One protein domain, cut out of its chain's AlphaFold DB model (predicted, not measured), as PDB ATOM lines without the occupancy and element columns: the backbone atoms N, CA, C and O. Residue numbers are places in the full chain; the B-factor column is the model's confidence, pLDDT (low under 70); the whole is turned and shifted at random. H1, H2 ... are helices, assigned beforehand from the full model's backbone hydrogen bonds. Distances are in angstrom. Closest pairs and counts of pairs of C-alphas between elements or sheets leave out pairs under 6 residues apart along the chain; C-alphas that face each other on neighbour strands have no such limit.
ATOM      1  N   ALA A   2      66.752 117.265 123.389       83.69
ATOM      2  CA  ALA A   2      68.040 117.727 122.854       83.69
ATOM      3  C   ALA A   2      69.172 116.674 122.893       83.69
ATOM      4  O   ALA A   2      69.885 116.506 121.909       83.69
ATOM      5  N   VAL A   3      69.266 115.871 123.962       86.00
ATOM      6  CA  VAL A   3      70.237 114.756 124.050       86.00
ATOM      7  C   VAL A   3      70.027 113.726 122.936       86.00
ATOM      8  O   VAL A   3      70.983 113.281 122.310       86.00
ATOM      9  N   PHE A   4      68.773 113.373 122.642       87.38
ATOM     10  CA  PHE A   4      68.455 112.441 121.559       87.38
ATOM     11  C   PHE A   4      68.870 113.006 120.192       87.38
ATOM     12  O   PHE A   4      69.499 112.305 119.407       87.38
ATOM     13  N   GLN A   5      68.585 114.287 119.932       87.12
ATOM     14  CA  GLN A   5      69.005 114.968 118.701       87.12
ATOM     15  C   GLN A   5      70.533 115.006 118.556       87.12
ATOM     16  O   GLN A   5      71.047 114.728 117.474       87.12
ATOM     17  N   PHE A   6      71.257 115.282 119.645       89.62
ATOM     18  CA  PHE A   6      72.718 115.250 119.670       89.62
ATOM     19  C   PHE A   6      73.260 113.859 119.320       89.62
ATOM     20  O   PHE A   6      74.093 113.735 118.424       89.62
ATOM     21  N   VAL A   7      72.745 112.806 119.961       89.75
ATOM     22  CA  VAL A   7      73.170 111.421 119.693       89.75
ATOM     23  C   VAL A   7      72.901 111.031 118.238       89.75
ATOM     24  O   VAL A   7      73.781 110.472 117.587       89.75
ATOM     25  N   VAL A   8      71.725 111.361 117.697       91.38
ATOM     26  CA  VAL A   8      71.390 111.083 116.291       91.38
ATOM     27  C   VAL A   8      72.336 111.812 115.333       91.38
ATOM     28  O   VAL A   8      72.773 111.217 114.349       91.38
ATOM     29  N   LEU A   9      72.689 113.067 115.620       90.31
ATOM     30  CA  LEU A   9      73.606 113.860 114.795       90.31
ATOM     31  C   LEU A   9      75.038 113.307 114.840       90.31
ATOM     32  O   LEU A   9      75.691 113.191 113.803       90.31
ATOM     33  N   VAL A  10      75.519 112.902 116.018       91.19
ATOM     34  CA  VAL A  10      76.822 112.233 116.147       91.19
ATOM     35  C   VAL A  10      76.822 110.938 115.337       91.19
ATOM     36  O   VAL A  10      77.687 110.752 114.487       91.19
ATOM     37  N   LEU A  11      75.817 110.073 115.512       91.31
ATOM     38  CA  LEU A  11      75.734 108.803 114.784       91.31
ATOM     39  C   LEU A  11      75.656 108.995 113.263       91.31
ATOM     40  O   LEU A  11      76.321 108.268 112.524       91.31
ATOM     41  N   SER A  12      74.887 109.972 112.777       92.00
ATOM     42  CA  SER A  12      74.815 110.258 111.340       92.00
ATOM     43  C   SER A  12      76.150 110.770 110.796       92.00
ATOM     44  O   SER A  12      76.578 110.342 109.723       92.00
ATOM     45  N   THR A  13      76.862 111.599 111.561       92.56
ATOM     46  CA  THR A  13      78.199 112.089 111.200       92.56
ATOM     47  C   THR A  13      79.223 110.955 111.149       92.56
ATOM     48  O   THR A  13      80.022 110.899 110.217       92.56
ATOM     49  N   GLU A  14      79.169 109.998 112.079       90.69
ATOM     50  CA  GLU A  14      80.035 108.810 112.072       90.69
ATOM     51  C   GLU A  14      79.831 107.946 110.818       90.69
ATOM     52  O   GLU A  14      80.801 107.499 110.197       90.69
ATOM     53  N   VAL A  15      78.576 107.755 110.394       89.81
ATOM     54  CA  VAL A  15      78.248 107.033 109.153       89.81
ATOM     55  C   VAL A  15      78.768 107.788 107.929       89.81
ATOM     56  O   VAL A  15      79.422 107.190 107.068       89.81
ATOM     57  N   LEU A  16      78.537 109.104 107.860       91.25
ATOM     58  CA  LEU A  16      79.025 109.950 106.768       91.25
ATOM     59  C   LEU A  16      80.552 109.945 106.683       91.25
ATOM     60  O   LEU A  16      81.097 109.829 105.588       91.25
ATOM     61  N   LEU A  17      81.247 109.995 107.821       89.44
ATOM     62  CA  LEU A  17      82.701 109.879 107.877       89.44
ATOM     63  C   LEU A  17      83.185 108.521 107.372       89.44
ATOM     64  O   LEU A  17      84.159 108.464 106.623       89.44
ATOM     65  N   GLY A  18      82.510 107.431 107.739       87.19
ATOM     66  CA  GLY A  18      82.834 106.101 107.225       87.19
ATOM     67  C   GLY A  18      82.766 106.036 105.695       87.19
ATOM     68  O   GLY A  18      83.696 105.542 105.055       87.19
ATOM     69  N   ILE A  19      81.707 106.603 105.106       87.19
ATOM     70  CA  ILE A  19      81.532 106.698 103.648       87.19
ATOM     71  C   ILE A  19      82.598 107.614 103.029       87.19
ATOM     72  O   ILE A  19      83.227 107.251 102.034       87.19
ATOM     73  N   PHE A  20      82.844 108.776 103.629       88.75
ATOM     74  CA  PHE A  20      83.836 109.748 103.175       88.75
ATOM     75  C   PHE A  20      85.244 109.142 103.117       88.75
ATOM     76  O   PHE A  20      85.896 109.185 102.072       88.75
ATOM     77  N   TYR A  21      85.696 108.495 104.197       85.62
ATOM     78  CA  TYR A  21      86.997 107.827 104.216       85.62
ATOM     79  C   TYR A  21      87.069 106.696 103.196       85.62
ATOM     80  O   TYR A  21      88.099 106.532 102.544       85.62
ATOM     81  N   TYR A  22      85.984 105.946 103.006       83.50
ATOM     82  CA  TYR A  22      85.926 104.906 101.985       83.50
ATOM     83  C   TYR A  22      86.111 105.467 100.566       83.50
ATOM     84  O   TYR A  22      86.824 104.849  99.773       83.50
ATOM     85  N   ILE A  23      85.500 106.615 100.247       84.06
ATOM     86  CA  ILE A  23      85.583 107.256  98.924       84.06
ATOM     87  C   ILE A  23      86.980 107.824  98.663       84.06
ATOM     88  O   ILE A  23      87.521 107.618  97.579       84.06
ATOM     89  N   ILE A  24      87.571 108.520  99.638       84.19
ATOM     90  CA  ILE A  24      88.856 109.208  99.433       84.19
ATOM     91  C   ILE A  24      90.039 108.239  99.522       84.19
ATOM     92  O   ILE A  24      91.070 108.486  98.901       84.19
ATOM     93  N   THR A  25      89.910 107.116 100.242       81.69
ATOM     94  CA  THR A  25      90.996 106.127 100.320       81.69
ATOM     95  C   THR A  25      91.322 105.587  98.918       81.69
ATOM     96  O   THR A  25      90.470 104.927  98.310       81.69
ATOM     97  N   PRO A  26      92.553 105.793  98.405       75.62
ATOM     98  CA  PRO A  26      92.939 105.334  97.077       75.62
ATOM     99  C   PRO A  26      92.808 103.815  96.942       75.62
ATOM    100  O   PRO A  26      93.210 103.063  97.835       75.62
ATOM    101  N   LYS A  27      92.316 103.339  95.789       75.25
ATOM    102  CA  LYS A  27      92.172 101.896  95.505       75.25
ATOM    103  C   LYS A  27      93.490 101.121  95.643       75.25
ATOM    104  O   LYS A  27      93.451  99.950  95.993       75.25
ATOM    105  N   SER A  28      94.633 101.771  95.412       65.38
ATOM    106  CA  SER A  28      95.979 101.190  95.534       65.38
ATOM    107  C   SER A  28      96.393 100.848  96.970       65.38
ATOM    108  O   SER A  28      97.271 100.012  97.158       65.38
ATOM    109  N   ILE A  29      95.774 101.477  97.974       66.75
ATOM    110  CA  ILE A  29      96.066 101.281  99.405       66.75
ATOM    111  C   ILE A  29      94.884 100.607 100.122       66.75
ATOM    112  O   ILE A  29      94.956 100.218 101.291       66.75
ATOM    113  N   ARG A  30      93.761 100.457  99.416       66.12
ATOM    114  CA  ARG A  30      92.545  99.852  99.936       66.12
ATOM    115  C   ARG A  30      92.779  98.354 100.163       66.12
ATOM    116  O   ARG A  30      93.047  97.607  99.226       66.12
ATOM    117  N   LYS A  31      92.626  97.895 101.409       60.38
ATOM    118  CA  LYS A  31      92.536  96.456 101.708       60.38
ATOM    119  C   LYS A  31      91.313  95.862 100.998       60.38
ATOM    120  O   LYS A  31      90.298  96.529 100.855       60.38
ATOM    121  N   THR A  32      91.377  94.592 100.610       56.22
ATOM    122  CA  THR A  32      90.348  93.852  99.843       56.22
ATOM    123  C   THR A  32      88.931  93.862 100.438       56.22
ATOM    124  O   THR A  32      87.983  93.501  99.746       56.22
ATOM    125  N   LYS A  33      88.749  94.283 101.697       59.47
ATOM    126  CA  LYS A  33      87.431  94.425 102.329       59.47
ATOM    127  C   LYS A  33      86.856  95.826 102.124       59.47
ATOM    128  O   LYS A  33      87.524  96.827 102.360       59.47
ATOM    129  N   ILE A  34      85.574  95.869 101.758       60.59
ATOM    130  CA  ILE A  34      84.790  97.095 101.536       60.59
ATOM    131  C   ILE A  34      84.675  97.924 102.829       60.59
ATOM    132  O   ILE A  34      84.686  99.149 102.770       60.59
ATOM    133  N   ILE A  35      84.615  97.273 103.995       64.25
ATOM    134  CA  ILE A  35      84.495  97.935 105.300       64.25
ATOM    135  C   ILE A  35      85.551  97.371 106.254       64.25
ATOM    136  O   ILE A  35      85.531  96.185 106.593       64.25
ATOM    137  N   ASP A  36      86.474  98.225 106.703       75.31
ATOM    138  CA  ASP A  36      87.413  97.902 107.778       75.31
ATOM    139  C   ASP A  36      86.830  98.355 109.126       75.31
ATOM    140  O   ASP A  36      87.082  99.464 109.606       75.31
ATOM    141  N   TYR A  37      86.032  97.477 109.741       79.12
ATOM    142  CA  TYR A  37      85.408  97.721 111.047       79.12
ATOM    143  C   TYR A  37      86.427  98.089 112.131       79.12
ATOM    144  O   TYR A  37      86.132  98.908 112.997       79.12
ATOM    145  N   LYS A  38      87.649  97.538 112.070       82.88
ATOM    146  CA  LYS A  38      88.706  97.846 113.041       82.88
ATOM    147  C   LYS A  38      89.145  99.304 112.919       82.88
ATOM    148  O   LYS A  38      89.343  99.972 113.932       82.88
ATOM    149  N   SER A  39      89.274  99.801 111.689       81.38
ATOM    150  CA  SER A  39      89.614 101.201 111.432       81.38
ATOM    151  C   SER A  39      88.489 102.153 111.849       81.38
ATOM    152  O   SER A  39      88.768 103.196 112.438       81.38
ATOM    153  N   LEU A  40      87.226 101.789 111.592       84.19
ATOM    154  CA  LEU A  40      86.067 102.593 112.000       84.19
ATOM    155  C   LEU A  40      85.958 102.706 113.523       84.19
ATOM    156  O   LEU A  40      85.887 103.818 114.041       84.19
ATOM    157  N   ILE A  41      86.025 101.577 114.237       88.56
ATOM    158  CA  ILE A  41      85.979 101.551 115.706       88.56
ATOM    159  C   ILE A  41      87.121 102.382 116.288       88.56
ATOM    160  O   ILE A  41      86.889 103.184 117.188       88.56
ATOM    161  N   LYS A  42      88.342 102.253 115.745       88.62
ATOM    162  CA  LYS A  42      89.477 103.083 116.171       88.62
ATOM    163  C   LYS A  42      89.147 104.572 116.037       88.62
ATOM    164  O   LYS A  42      89.322 105.311 116.997       88.62
ATOM    165  N   GLY A  43      88.630 104.999 114.883       90.25
ATOM    166  CA  GLY A  43      88.251 106.395 114.660       90.25
ATOM    167  C   GLY A  43      87.176 106.896 115.631       90.25
ATOM    168  O   GLY A  43      87.293 108.010 116.133       90.25
ATOM    169  N   ILE A  44      86.165 106.072 115.930       91.38
ATOM    170  CA  ILE A  44      85.108 106.406 116.898       91.38
ATOM    171  C   ILE A  44      85.705 106.600 118.295       91.38
ATOM    172  O   ILE A  44      85.455 107.620 118.931       91.38
ATOM    173  N   VAL A  45      86.534 105.661 118.760       93.00
ATOM    174  CA  VAL A  45      87.178 105.734 120.083       93.00
ATOM    175  C   VAL A  45      88.042 106.989 120.207       93.00
ATOM    176  O   VAL A  45      87.973 107.689 121.213       93.00
ATOM    177  N   GLU A  46      88.816 107.309 119.169       93.69
ATOM    178  CA  GLU A  46      89.628 108.525 119.124       93.69
ATOM    179  C   GLU A  46      88.768 109.797 119.235       93.69
ATOM    180  O   GLU A  46      89.103 110.695 120.007       93.69
ATOM    181  N   ARG A  47      87.641 109.878 118.514       94.00
ATOM    182  CA  ARG A  47      86.732 111.036 118.589       94.00
ATOM    183  C   ARG A  47      86.013 111.141 119.930       94.00
ATOM    184  O   ARG A  47      85.883 112.250 120.435       94.00
ATOM    185  N   ILE A  48      85.605 110.022 120.529       93.62
ATOM    186  CA  ILE A  48      85.018 110.004 121.879       93.62
ATOM    187  C   ILE A  48      86.033 110.515 122.906       93.62
ATOM    188  O   ILE A  48      85.687 111.352 123.733       93.62
ATOM    189  N   PHE A  49      87.289 110.061 122.831       95.25
ATOM    190  CA  PHE A  49      88.354 110.541 123.712       95.25
ATOM    191  C   PHE A  49      88.528 112.062 123.617       95.25
ATOM    192  O   PHE A  49      88.565 112.743 124.644       95.25
ATOM    193  N   LEU A  50      88.596 112.599 122.395       95.19
ATOM    194  CA  LEU A  50      88.715 114.040 122.171       95.19
ATOM    195  C   LEU A  50      87.490 114.801 122.689       95.19
ATOM    196  O   LEU A  50      87.655 115.789 123.395       95.19
ATOM    197  N   LEU A  51      86.281 114.315 122.398       93.88
ATOM    198  CA  LEU A  51      85.026 114.915 122.851       93.88
ATOM    199  C   LEU A  51      84.959 115.006 124.380       93.88
ATOM    200  O   LEU A  51      84.746 116.088 124.919       93.88
ATOM    201  N   VAL A  52      85.181 113.888 125.077       94.12
ATOM    202  CA  VAL A  52      85.152 113.838 126.548       94.12
ATOM    203  C   VAL A  52      86.211 114.766 127.134       94.12
ATOM    204  O   VAL A  52      85.910 115.534 128.042       94.12
ATOM    205  N   SER A  53      87.433 114.739 126.602       95.94
ATOM    206  CA  SER A  53      88.519 115.579 127.113       95.94
ATOM    207  C   SER A  53      88.217 117.069 126.952       95.94
ATOM    208  O   SER A  53      88.447 117.849 127.868       95.94
ATOM    209  N   MET A  54      87.679 117.464 125.800       93.50
ATOM    210  CA  MET A  54      87.379 118.860 125.502       93.50
ATOM    211  C   MET A  54      86.162 119.394 126.262       93.50
ATOM    212  O   MET A  54      86.194 120.544 126.675       93.50
ATOM    213  N   ILE A  55      85.121 118.583 126.479       94.44
ATOM    214  CA  ILE A  55      83.967 118.979 127.312       94.44
ATOM    215  C   ILE A  55      84.385 119.214 128.773       94.44
ATOM    216  O   ILE A  55      83.753 119.993 129.471       94.44
ATOM    217  N   ASN A  56      85.450 118.552 129.235       94.25
ATOM    218  CA  ASN A  56      85.998 118.724 130.583       94.25
ATOM    219  C   ASN A  56      87.157 119.741 130.636       94.25
ATOM    220  O   ASN A  56      87.960 119.694 131.564       94.25
ATOM    221  N   ASP A  57      87.289 120.614 129.632       93.12
ATOM    222  CA  ASP A  57      88.315 121.663 129.578       93.12
ATOM    223  C   ASP A  57      89.762 121.146 129.700       93.12
ATOM    224  O   ASP A  57      90.639 121.797 130.271       93.12
ATOM    225  N   TYR A  58      90.053 119.983 129.105       95.06
ATOM    226  CA  TYR A  58      91.408 119.432 128.994       95.06
ATOM    227  C   TYR A  58      91.994 119.617 127.580       95.06
ATOM    228  O   TYR A  58      92.193 118.633 126.856       95.06
ATOM    229  N   PRO A  59      92.350 120.845 127.148       90.06
ATOM    230  CA  PRO A  59      92.884 121.094 125.805       90.06
ATOM    231  C   PRO A  59      94.229 120.392 125.560       90.06
ATOM    232  O   PRO A  59      94.563 120.052 124.424       90.06
ATOM    233  N   HIS A  60      94.989 120.093 126.619       93.56
ATOM    234  CA  HIS A  60      96.238 119.328 126.533       93.56
ATOM    235  C   HIS A  60      96.040 117.915 125.956       93.56
ATOM    236  O   HIS A  60      96.971 117.364 125.364       93.56
ATOM    237  N   ALA A  61      94.829 117.349 126.038       92.88
ATOM    238  CA  ALA A  61      94.502 116.071 125.411       92.88
ATOM    239  C   ALA A  61      94.681 116.100 123.885       92.88
ATOM    240  O   ALA A  61      95.070 115.088 123.303       92.88
ATOM    241  N   LEU A  62      94.491 117.257 123.234       91.19
ATOM    242  CA  LEU A  62      94.767 117.430 121.803       91.19
ATOM    243  C   LEU A  62      96.263 117.262 121.499       91.19
ATOM    244  O   LEU A  62      96.637 116.627 120.513       91.19
ATOM    245  N   THR A  63      97.118 117.794 122.377       92.25
ATOM    246  CA  THR A  63      98.581 117.690 122.253       92.25
ATOM    247  C   THR A  63      99.037 116.250 122.471       92.25
ATOM    248  O   THR A  63      99.792 115.716 121.659       92.25
ATOM    249  N   LEU A  64      98.519 115.585 123.512       93.56
ATOM    250  CA  LEU A  64      98.762 114.163 123.763       93.56
ATOM    251  C   LEU A  64      98.325 113.306 122.569       93.56
ATOM    252  O   LEU A  64      99.070 112.442 122.112       93.56
ATOM    253  N   PHE A  65      97.132 113.561 122.034       92.88
ATOM    254  CA  PHE A  65      96.598 112.842 120.886       92.88
ATOM    255  C   PHE A  65      97.465 113.016 119.634       92.88
ATOM    256  O   PHE A  65      97.787 112.035 118.960       92.88
ATOM    257  N   GLY A  66      97.889 114.250 119.347       90.81
ATOM    258  CA  GLY A  66      98.824 114.547 118.263       90.81
ATOM    259  C   GLY A  66     100.151 113.805 118.434       90.81
ATOM    260  O   GLY A  66     100.598 113.125 117.509       90.81
ATOM    261  N   ALA A  67     100.733 113.850 119.634       91.75
ATOM    262  CA  ALA A  67     101.975 113.151 119.957       91.75
ATOM    263  C   ALA A  67     101.852 111.626 119.789       91.75
ATOM    264  O   ALA A  67     102.708 111.006 119.159       91.75
ATOM    265  N   LEU A  68     100.760 111.015 120.267       91.00
ATOM    266  CA  LEU A  68     100.489 109.582 120.099       91.00
ATOM    267  C   LEU A  68     100.376 109.188 118.619       91.00
ATOM    268  O   LEU A  68     100.925 108.163 118.195       91.00
ATOM    269  N   LYS A  69      99.690 110.000 117.806       87.88
ATOM    270  CA  LYS A  69      99.562 109.742 116.365       87.88
ATOM    271  C   LYS A  69     100.883 109.890 115.617       87.88
ATOM    272  O   LYS A  69     101.144 109.098 114.715       87.88
ATOM    273  N   LEU A  70     101.729 110.841 116.005       86.38
ATOM    274  CA  LEU A  70     103.075 110.989 115.444       86.38
ATOM    275  C   LEU A  70     103.978 109.811 115.836       86.38
ATOM    276  O   LEU A  70     104.571 109.176 114.964       86.38
ATOM    277  N   ALA A  71     104.021 109.452 117.120       85.81
ATOM    278  CA  ALA A  71     104.858 108.363 117.623       85.81
ATOM    279  C   ALA A  71     104.508 107.006 116.987       85.81
ATOM    280  O   ALA A  71     105.388 106.243 116.591       85.81
ATOM    281  N   THR A  72     103.213 106.707 116.835       83.19
ATOM    282  CA  THR A  72     102.762 105.447 116.216       83.19
ATOM    283  C   THR A  72     103.006 105.380 114.708       83.19
ATOM    284  O   THR A  72     103.043 104.280 114.152       83.19
ATOM    285  N   ARG A  73     103.189 106.530 114.048       76.81
ATOM    286  CA  ARG A  73     103.532 106.635 112.626       76.81
ATOM    287  C   ARG A  73     105.026 106.440 112.385       76.81
ATOM    288  O   ARG A  73     105.365 105.664 111.503       76.81
ATOM    289  N   LEU A  74     105.892 107.049 113.200       75.50
ATOM    290  CA  LEU A  74     107.353 106.910 113.072       75.50
ATOM    291  C   LEU A  74     107.808 105.443 113.102       75.50
ATOM    292  O   LEU A  74     108.669 105.050 112.332       75.50
ATOM    293  N   LYS A  75     107.155 104.599 113.911       69.44
ATOM    294  CA  LYS A  75     107.424 103.150 113.973       69.44
ATOM    295  C   LYS A  75     107.112 102.384 112.667       69.44
ATOM    296  O   LYS A  75     107.465 101.217 112.555       69.44
ATOM    297  N   ARG A  76     106.384 102.981 111.717       65.44
ATOM    298  CA  ARG A  76     105.981 102.348 110.446       65.44
ATOM    299  C   ARG A  76     106.830 102.782 109.249       65.44
ATOM    300  O   ARG A  76     106.685 102.185 108.188       65.44
ATOM    301  N   ASP A  77     107.690 103.791 109.396       61.84
ATOM    302  CA  ASP A  77     108.530 104.328 108.310       61.84
ATOM    303  C   ASP A  77     109.712 103.423 107.901       61.84
ATOM    304  O   ASP A  77     110.431 103.745 106.957       61.84
ATOM    305  N   ASP A  78     109.845 102.248 108.524       60.44
ATOM    306  CA  ASP A  78     110.924 101.281 108.275       60.44
ATOM    307  C   ASP A  78     110.628 100.247 107.154       60.44
ATOM    308  O   ASP A  78     111.503  99.452 106.810       60.44
ATOM    309  N   GLU A  79     109.424 100.226 106.558       58.84
ATOM    310  CA  GLU A  79     109.011  99.217 105.557       58.84
ATOM    311  C   GLU A  79     109.141  99.688 104.082       58.84
ATOM    312  O   GLU A  79     109.019 100.861 103.742       58.84
ATOM    313  N   GLN A  80     109.432  98.754 103.166       59.59
ATOM    314  CA  GLN A  80     109.810  99.027 101.769       59.59
ATOM    315  C   GLN A  80     108.623  99.450 100.869       59.59
ATOM    316  O   GLN A  80     107.856  98.600 100.435       59.59
ATOM    317  N   ASP A  81     108.492 100.752 100.565       68.00
ATOM    318  CA  ASP A  81     107.987 101.359  99.300       68.00
ATOM    319  C   ASP A  81     107.739 102.873  99.527       68.00
ATOM    320  O   ASP A  81     106.614 103.319  99.780       68.00
ATOM    321  N   LYS A  82     108.789 103.705  99.421       69.50
ATOM    322  CA  LYS A  82     108.750 105.138  99.810       69.50
ATOM    323  C   LYS A  82     107.614 105.948  99.162       69.50
ATOM    324  O   LYS A  82     107.062 106.838  99.801       69.50
ATOM    325  N   VAL A  83     107.242 105.630  97.918       70.62
ATOM    326  CA  VAL A  83     106.205 106.356  97.151       70.62
ATOM    327  C   VAL A  83     104.784 105.999  97.599       70.62
ATOM    328  O   VAL A  83     103.935 106.876  97.737       70.62
ATOM    329  N   LYS A  84     104.488 104.716  97.855       69.94
ATOM    330  CA  LYS A  84     103.174 104.326  98.405       69.94
ATOM    331  C   LYS A  84     103.037 104.787  99.851       69.94
ATOM    332  O   LYS A  84     101.949 105.171 100.274       69.94
ATOM    333  N   GLN A  85     104.147 104.780 100.583       73.75
ATOM    334  CA  GLN A  85     104.210 105.228 101.961       73.75
ATOM    335  C   GLN A  85     103.965 106.727 102.106       73.75
ATOM    336  O   GLN A  85     103.170 107.110 102.960       73.75
ATOM    337  N   SER A  86     104.567 107.571 101.259       73.62
ATOM    338  CA  SER A  86     104.316 109.019 101.289       73.62
ATOM    339  C   SER A  86     102.845 109.341 101.007       73.62
ATOM    340  O   SER A  86     102.220 110.062 101.778       73.62
ATOM    341  N   LEU A  87     102.249 108.709  99.988       73.38
ATOM    342  CA  LEU A  87     100.826 108.873  99.669       73.38
ATOM    343  C   LEU A  87      99.907 108.400 100.806       73.38
ATOM    344  O   LEU A  87      98.914 109.058 101.123       73.38
ATOM    345  N   TYR A  88     100.233 107.272 101.444       77.81
ATOM    346  CA  TYR A  88      99.506 106.800 102.622       77.81
ATOM    347  C   TYR A  88      99.619 107.787 103.789       77.81
ATOM    348  O   TYR A  88      98.635 108.044 104.481       77.81
ATOM    349  N   ASN A  89     100.803 108.364 103.984       79.38
ATOM    350  CA  ASN A  89     101.084 109.335 105.030       79.38
ATOM    351  C   ASN A  89     100.270 110.615 104.891       79.38
ATOM    352  O   ASN A  89      99.697 111.082 105.877       79.38
ATOM    353  N   ASP A  90     100.225 111.167 103.681       81.50
ATOM    354  CA  ASP A  90      99.499 112.399 103.388       81.50
ATOM    355  C   ASP A  90      97.997 112.185 103.584       81.50
ATOM    356  O   ASP A  90      97.332 112.966 104.268       81.50
ATOM    357  N   PHE A  91      97.473 111.055 103.100       82.69
ATOM    358  CA  PHE A  91      96.085 110.665 103.335       82.69
ATOM    359  C   PHE A  91      95.774 110.498 104.833       82.69
ATOM    360  O   PHE A  91      94.755 110.993 105.321       82.69
ATOM    361  N   TYR A  92      96.658 109.837 105.588       81.62
ATOM    362  CA  TYR A  92      96.470 109.634 107.024       81.62
ATOM    363  C   TYR A  92      96.525 110.957 107.797       81.62
ATOM    364  O   TYR A  92      95.752 111.158 108.733       81.62
ATOM    365  N   LEU A  93      97.406 111.879 107.397       84.62
ATOM    366  CA  LEU A  93      97.502 113.214 107.983       84.62
ATOM    367  C   LEU A  93      96.199 113.995 107.789       84.62
ATOM    368  O   LEU A  93      95.625 114.462 108.772       84.62
ATOM    369  N   VAL A  94      95.704 114.075 106.550       87.56
ATOM    370  CA  VAL A  94      94.444 114.762 106.226       87.56
ATOM    371  C   VAL A  94      93.277 114.138 106.990       87.56
ATOM    372  O   VAL A  94      92.489 114.857 107.605       87.56
ATOM    373  N   GLY A  95      93.192 112.806 107.043       87.81
ATOM    374  CA  GLY A  95      92.139 112.131 107.802       87.81
ATOM    375  C   GLY A  95      92.201 112.409 109.306       87.81
ATOM    376  O   GLY A  95      91.175 112.620 109.949       87.81
ATOM    377  N   ASN A  96      93.399 112.498 109.884       90.00
ATOM    378  CA  ASN A  96      93.548 112.864 111.290       90.00
ATOM    379  C   ASN A  96      93.087 114.301 111.558       90.00
ATOM    380  O   ASN A  96      92.386 114.520 112.545       90.00
ATOM    381  N   PHE A  97      93.417 115.245 110.673       90.44
ATOM    382  CA  PHE A  97      92.937 116.626 110.761       90.44
ATOM    383  C   PHE A  97      91.411 116.707 110.697       90.44
ATOM    384  O   PHE A  97      90.798 117.317 111.570       90.44
ATOM    385  N   ILE A  98      90.789 116.032 109.726       91.94
ATOM    386  CA  ILE A  98      89.326 115.990 109.595       91.94
ATOM    387  C   ILE A  98      88.695 115.380 110.849       91.94
ATOM    388  O   ILE A  98      87.739 115.927 111.389       91.94
ATOM    389  N   SER A  99      89.253 114.285 111.375       91.94
ATOM    390  CA  SER A  99      88.740 113.664 112.598       91.94
ATOM    391  C   SER A  99      88.817 114.589 113.818       91.94
ATOM    392  O   SER A  99      87.903 114.568 114.640       91.94
ATOM    393  N   VAL A 100      89.884 115.385 113.951       93.25
ATOM    394  CA  VAL A 100      90.016 116.380 115.029       93.25
ATOM    395  C   VAL A 100      89.008 117.512 114.835       93.25
ATOM    396  O   VAL A 100      88.322 117.869 115.787       93.25
ATOM    397  N   MET A 101      88.844 118.024 113.610       93.44
ATOM    398  CA  MET A 101      87.833 119.047 113.311       93.44
ATOM    399  C   MET A 101      86.417 118.581 113.659       93.44
ATOM    400  O   MET A 101      85.650 119.342 114.243       93.44
ATOM    401  N   ILE A 102      86.074 117.327 113.354       94.25
ATOM    402  CA  ILE A 102      84.768 116.763 113.710       94.25
ATOM    403  C   ILE A 102      84.619 116.602 115.226       94.25
ATOM    404  O   ILE A 102      83.557 116.907 115.758       94.25
ATOM    405  N   ALA A 103      85.665 116.185 115.943       93.88
ATOM    406  CA  ALA A 103      85.609 116.123 117.404       93.88
ATOM    407  C   ALA A 103      85.374 117.511 118.026       93.88
ATOM    408  O   ALA A 103      84.537 117.650 118.913       93.88
ATOM    409  N   ILE A 104      86.038 118.551 117.510       93.44
ATOM    410  CA  ILE A 104      85.801 119.944 117.916       93.44
ATOM    411  C   ILE A 104      84.353 120.358 117.607       93.44
ATOM    412  O   ILE A 104      83.686 120.957 118.449       93.44
ATOM    413  N   LEU A 105      83.831 120.002 116.427       93.62
ATOM    414  CA  LEU A 105      82.434 120.254 116.068       93.62
ATOM    415  C   LEU A 105      81.464 119.576 117.047       93.62
ATOM    416  O   LEU A 105      80.484 120.197 117.452       93.62
ATOM    417  N   TYR A 106      81.735 118.339 117.471       93.88
ATOM    418  CA  TYR A 106      80.917 117.650 118.471       93.88
ATOM    419  C   TYR A 106      80.879 118.398 119.805       93.88
ATOM    420  O   TYR A 106      79.816 118.465 120.414       93.88
ATOM    421  N   VAL A 107      81.986 119.009 120.230       93.06
ATOM    422  CA  VAL A 107      82.033 119.836 121.448       93.06
ATOM    423  C   VAL A 107      81.161 121.082 121.290       93.06
ATOM    424  O   VAL A 107      80.349 121.378 122.162       93.06
ATOM    425  N   PHE A 108      81.250 121.776 120.151       91.88
ATOM    426  CA  PHE A 108      80.378 122.921 119.871       91.88
ATOM    427  C   PHE A 108      78.894 122.543 119.876       91.88
ATOM    428  O   PHE A 108      78.067 123.277 120.411       91.88
ATOM    429  N   LEU A 109      78.545 121.396 119.290       90.94
ATOM    430  CA  LEU A 109      77.171 120.899 119.292       90.94
ATOM    431  C   LEU A 109      76.728 120.496 120.702       90.94
ATOM    432  O   LEU A 109      75.607 120.810 121.092       90.94
ATOM    433  N   TYR A 110      77.602 119.858 121.478       92.88
ATOM    434  CA  TYR A 110      77.327 119.502 122.867       92.88
ATOM    435  C   TYR A 110      77.000 120.745 123.703       92.88
ATOM    436  O   TYR A 110      75.938 120.800 124.320       92.88
ATOM    437  N   ASN A 111      77.840 121.781 123.629       90.19
ATOM    438  CA  ASN A 111      77.636 123.047 124.342       90.19
ATOM    439  C   ASN A 111      76.405 123.830 123.866       90.19
ATOM    440  O   ASN A 111      75.939 124.718 124.560       90.19
ATOM    441  N   LYS A 112      75.898 123.559 122.657       88.81
ATOM    442  CA  LYS A 112      74.701 124.221 122.120       88.81
ATOM    443  C   LYS A 112      73.400 123.513 122.508       88.81
ATOM    444  O   LYS A 112      72.363 124.164 122.604       88.81
ATOM    445  N   TYR A 113      73.421 122.183 122.611       86.50
ATOM    446  CA  TYR A 113      72.218 121.365 122.808       86.50
ATOM    447  C   TYR A 113      72.063 120.818 124.233       86.50
ATOM    448  O   TYR A 113      70.947 120.465 124.611       86.50
ATOM    449  N   ILE A 114      73.156 120.662 124.984       88.44
ATOM    450  CA  ILE A 114      73.171 119.962 126.278       88.44
ATOM    451  C   ILE A 114      73.736 120.845 127.391       88.44
ATOM    452  O   ILE A 114      73.124 120.889 128.458       88.44
ATOM    453  N   GLY A 115      74.896 121.466 127.153       75.62
ATOM    454  CA  GLY A 115      75.474 122.475 128.050       75.62
ATOM    455  C   GLY A 115      74.668 123.765 128.046       75.62
ATOM    456  O   GLY A 115      74.671 124.434 129.100       75.62
TER     457      GLY A 115
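This is residues 2 to 115 of the 115 residues of an uncharacterized protein of Flavobacterium xueshanense (UniProt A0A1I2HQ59). Two long helices, H1 and H4, run side by side in opposite directions; H2 crosses H4 and H3 folds back from H2, an elongated up-and-down bundle, each helix running against the one before. The 114 printed residues, all helix in class, hold four named helices, H1 to H4. The whole is only just compact, close to loose: radius of gyration of the C-alphas 15.7 A, spans 49 by 31 by 18 A.

Start at H1, residues 2 to 24, which touches H4, residues 82 to 113, closest at C-alphas 2 and 113, 5.5 A. H2, residues 37 to 55, touches H4 at a steep tilt of 45 degrees, closest at C-alphas 47 and 103, 5.3 A. H2 and H3, residues 60 to 74, form a hairpin, closest at C-alphas 53 and 61, 6.2 A. In these helices every O i to N i+4 pair is within hydrogen-bond range.

Find C-alpha 2 at (68.040, 117.727, 122.854); H1 runs 32.5 A, H2 26.8 A, H3 21.4 A, and H4 46.1 A to C-alpha 113 at (72.218, 121.365, 122.808).

The printed part has no cut. The H1 to H2 link is long. Residues 28 to 35, 75 to 82 and 84 have pLDDT under 70.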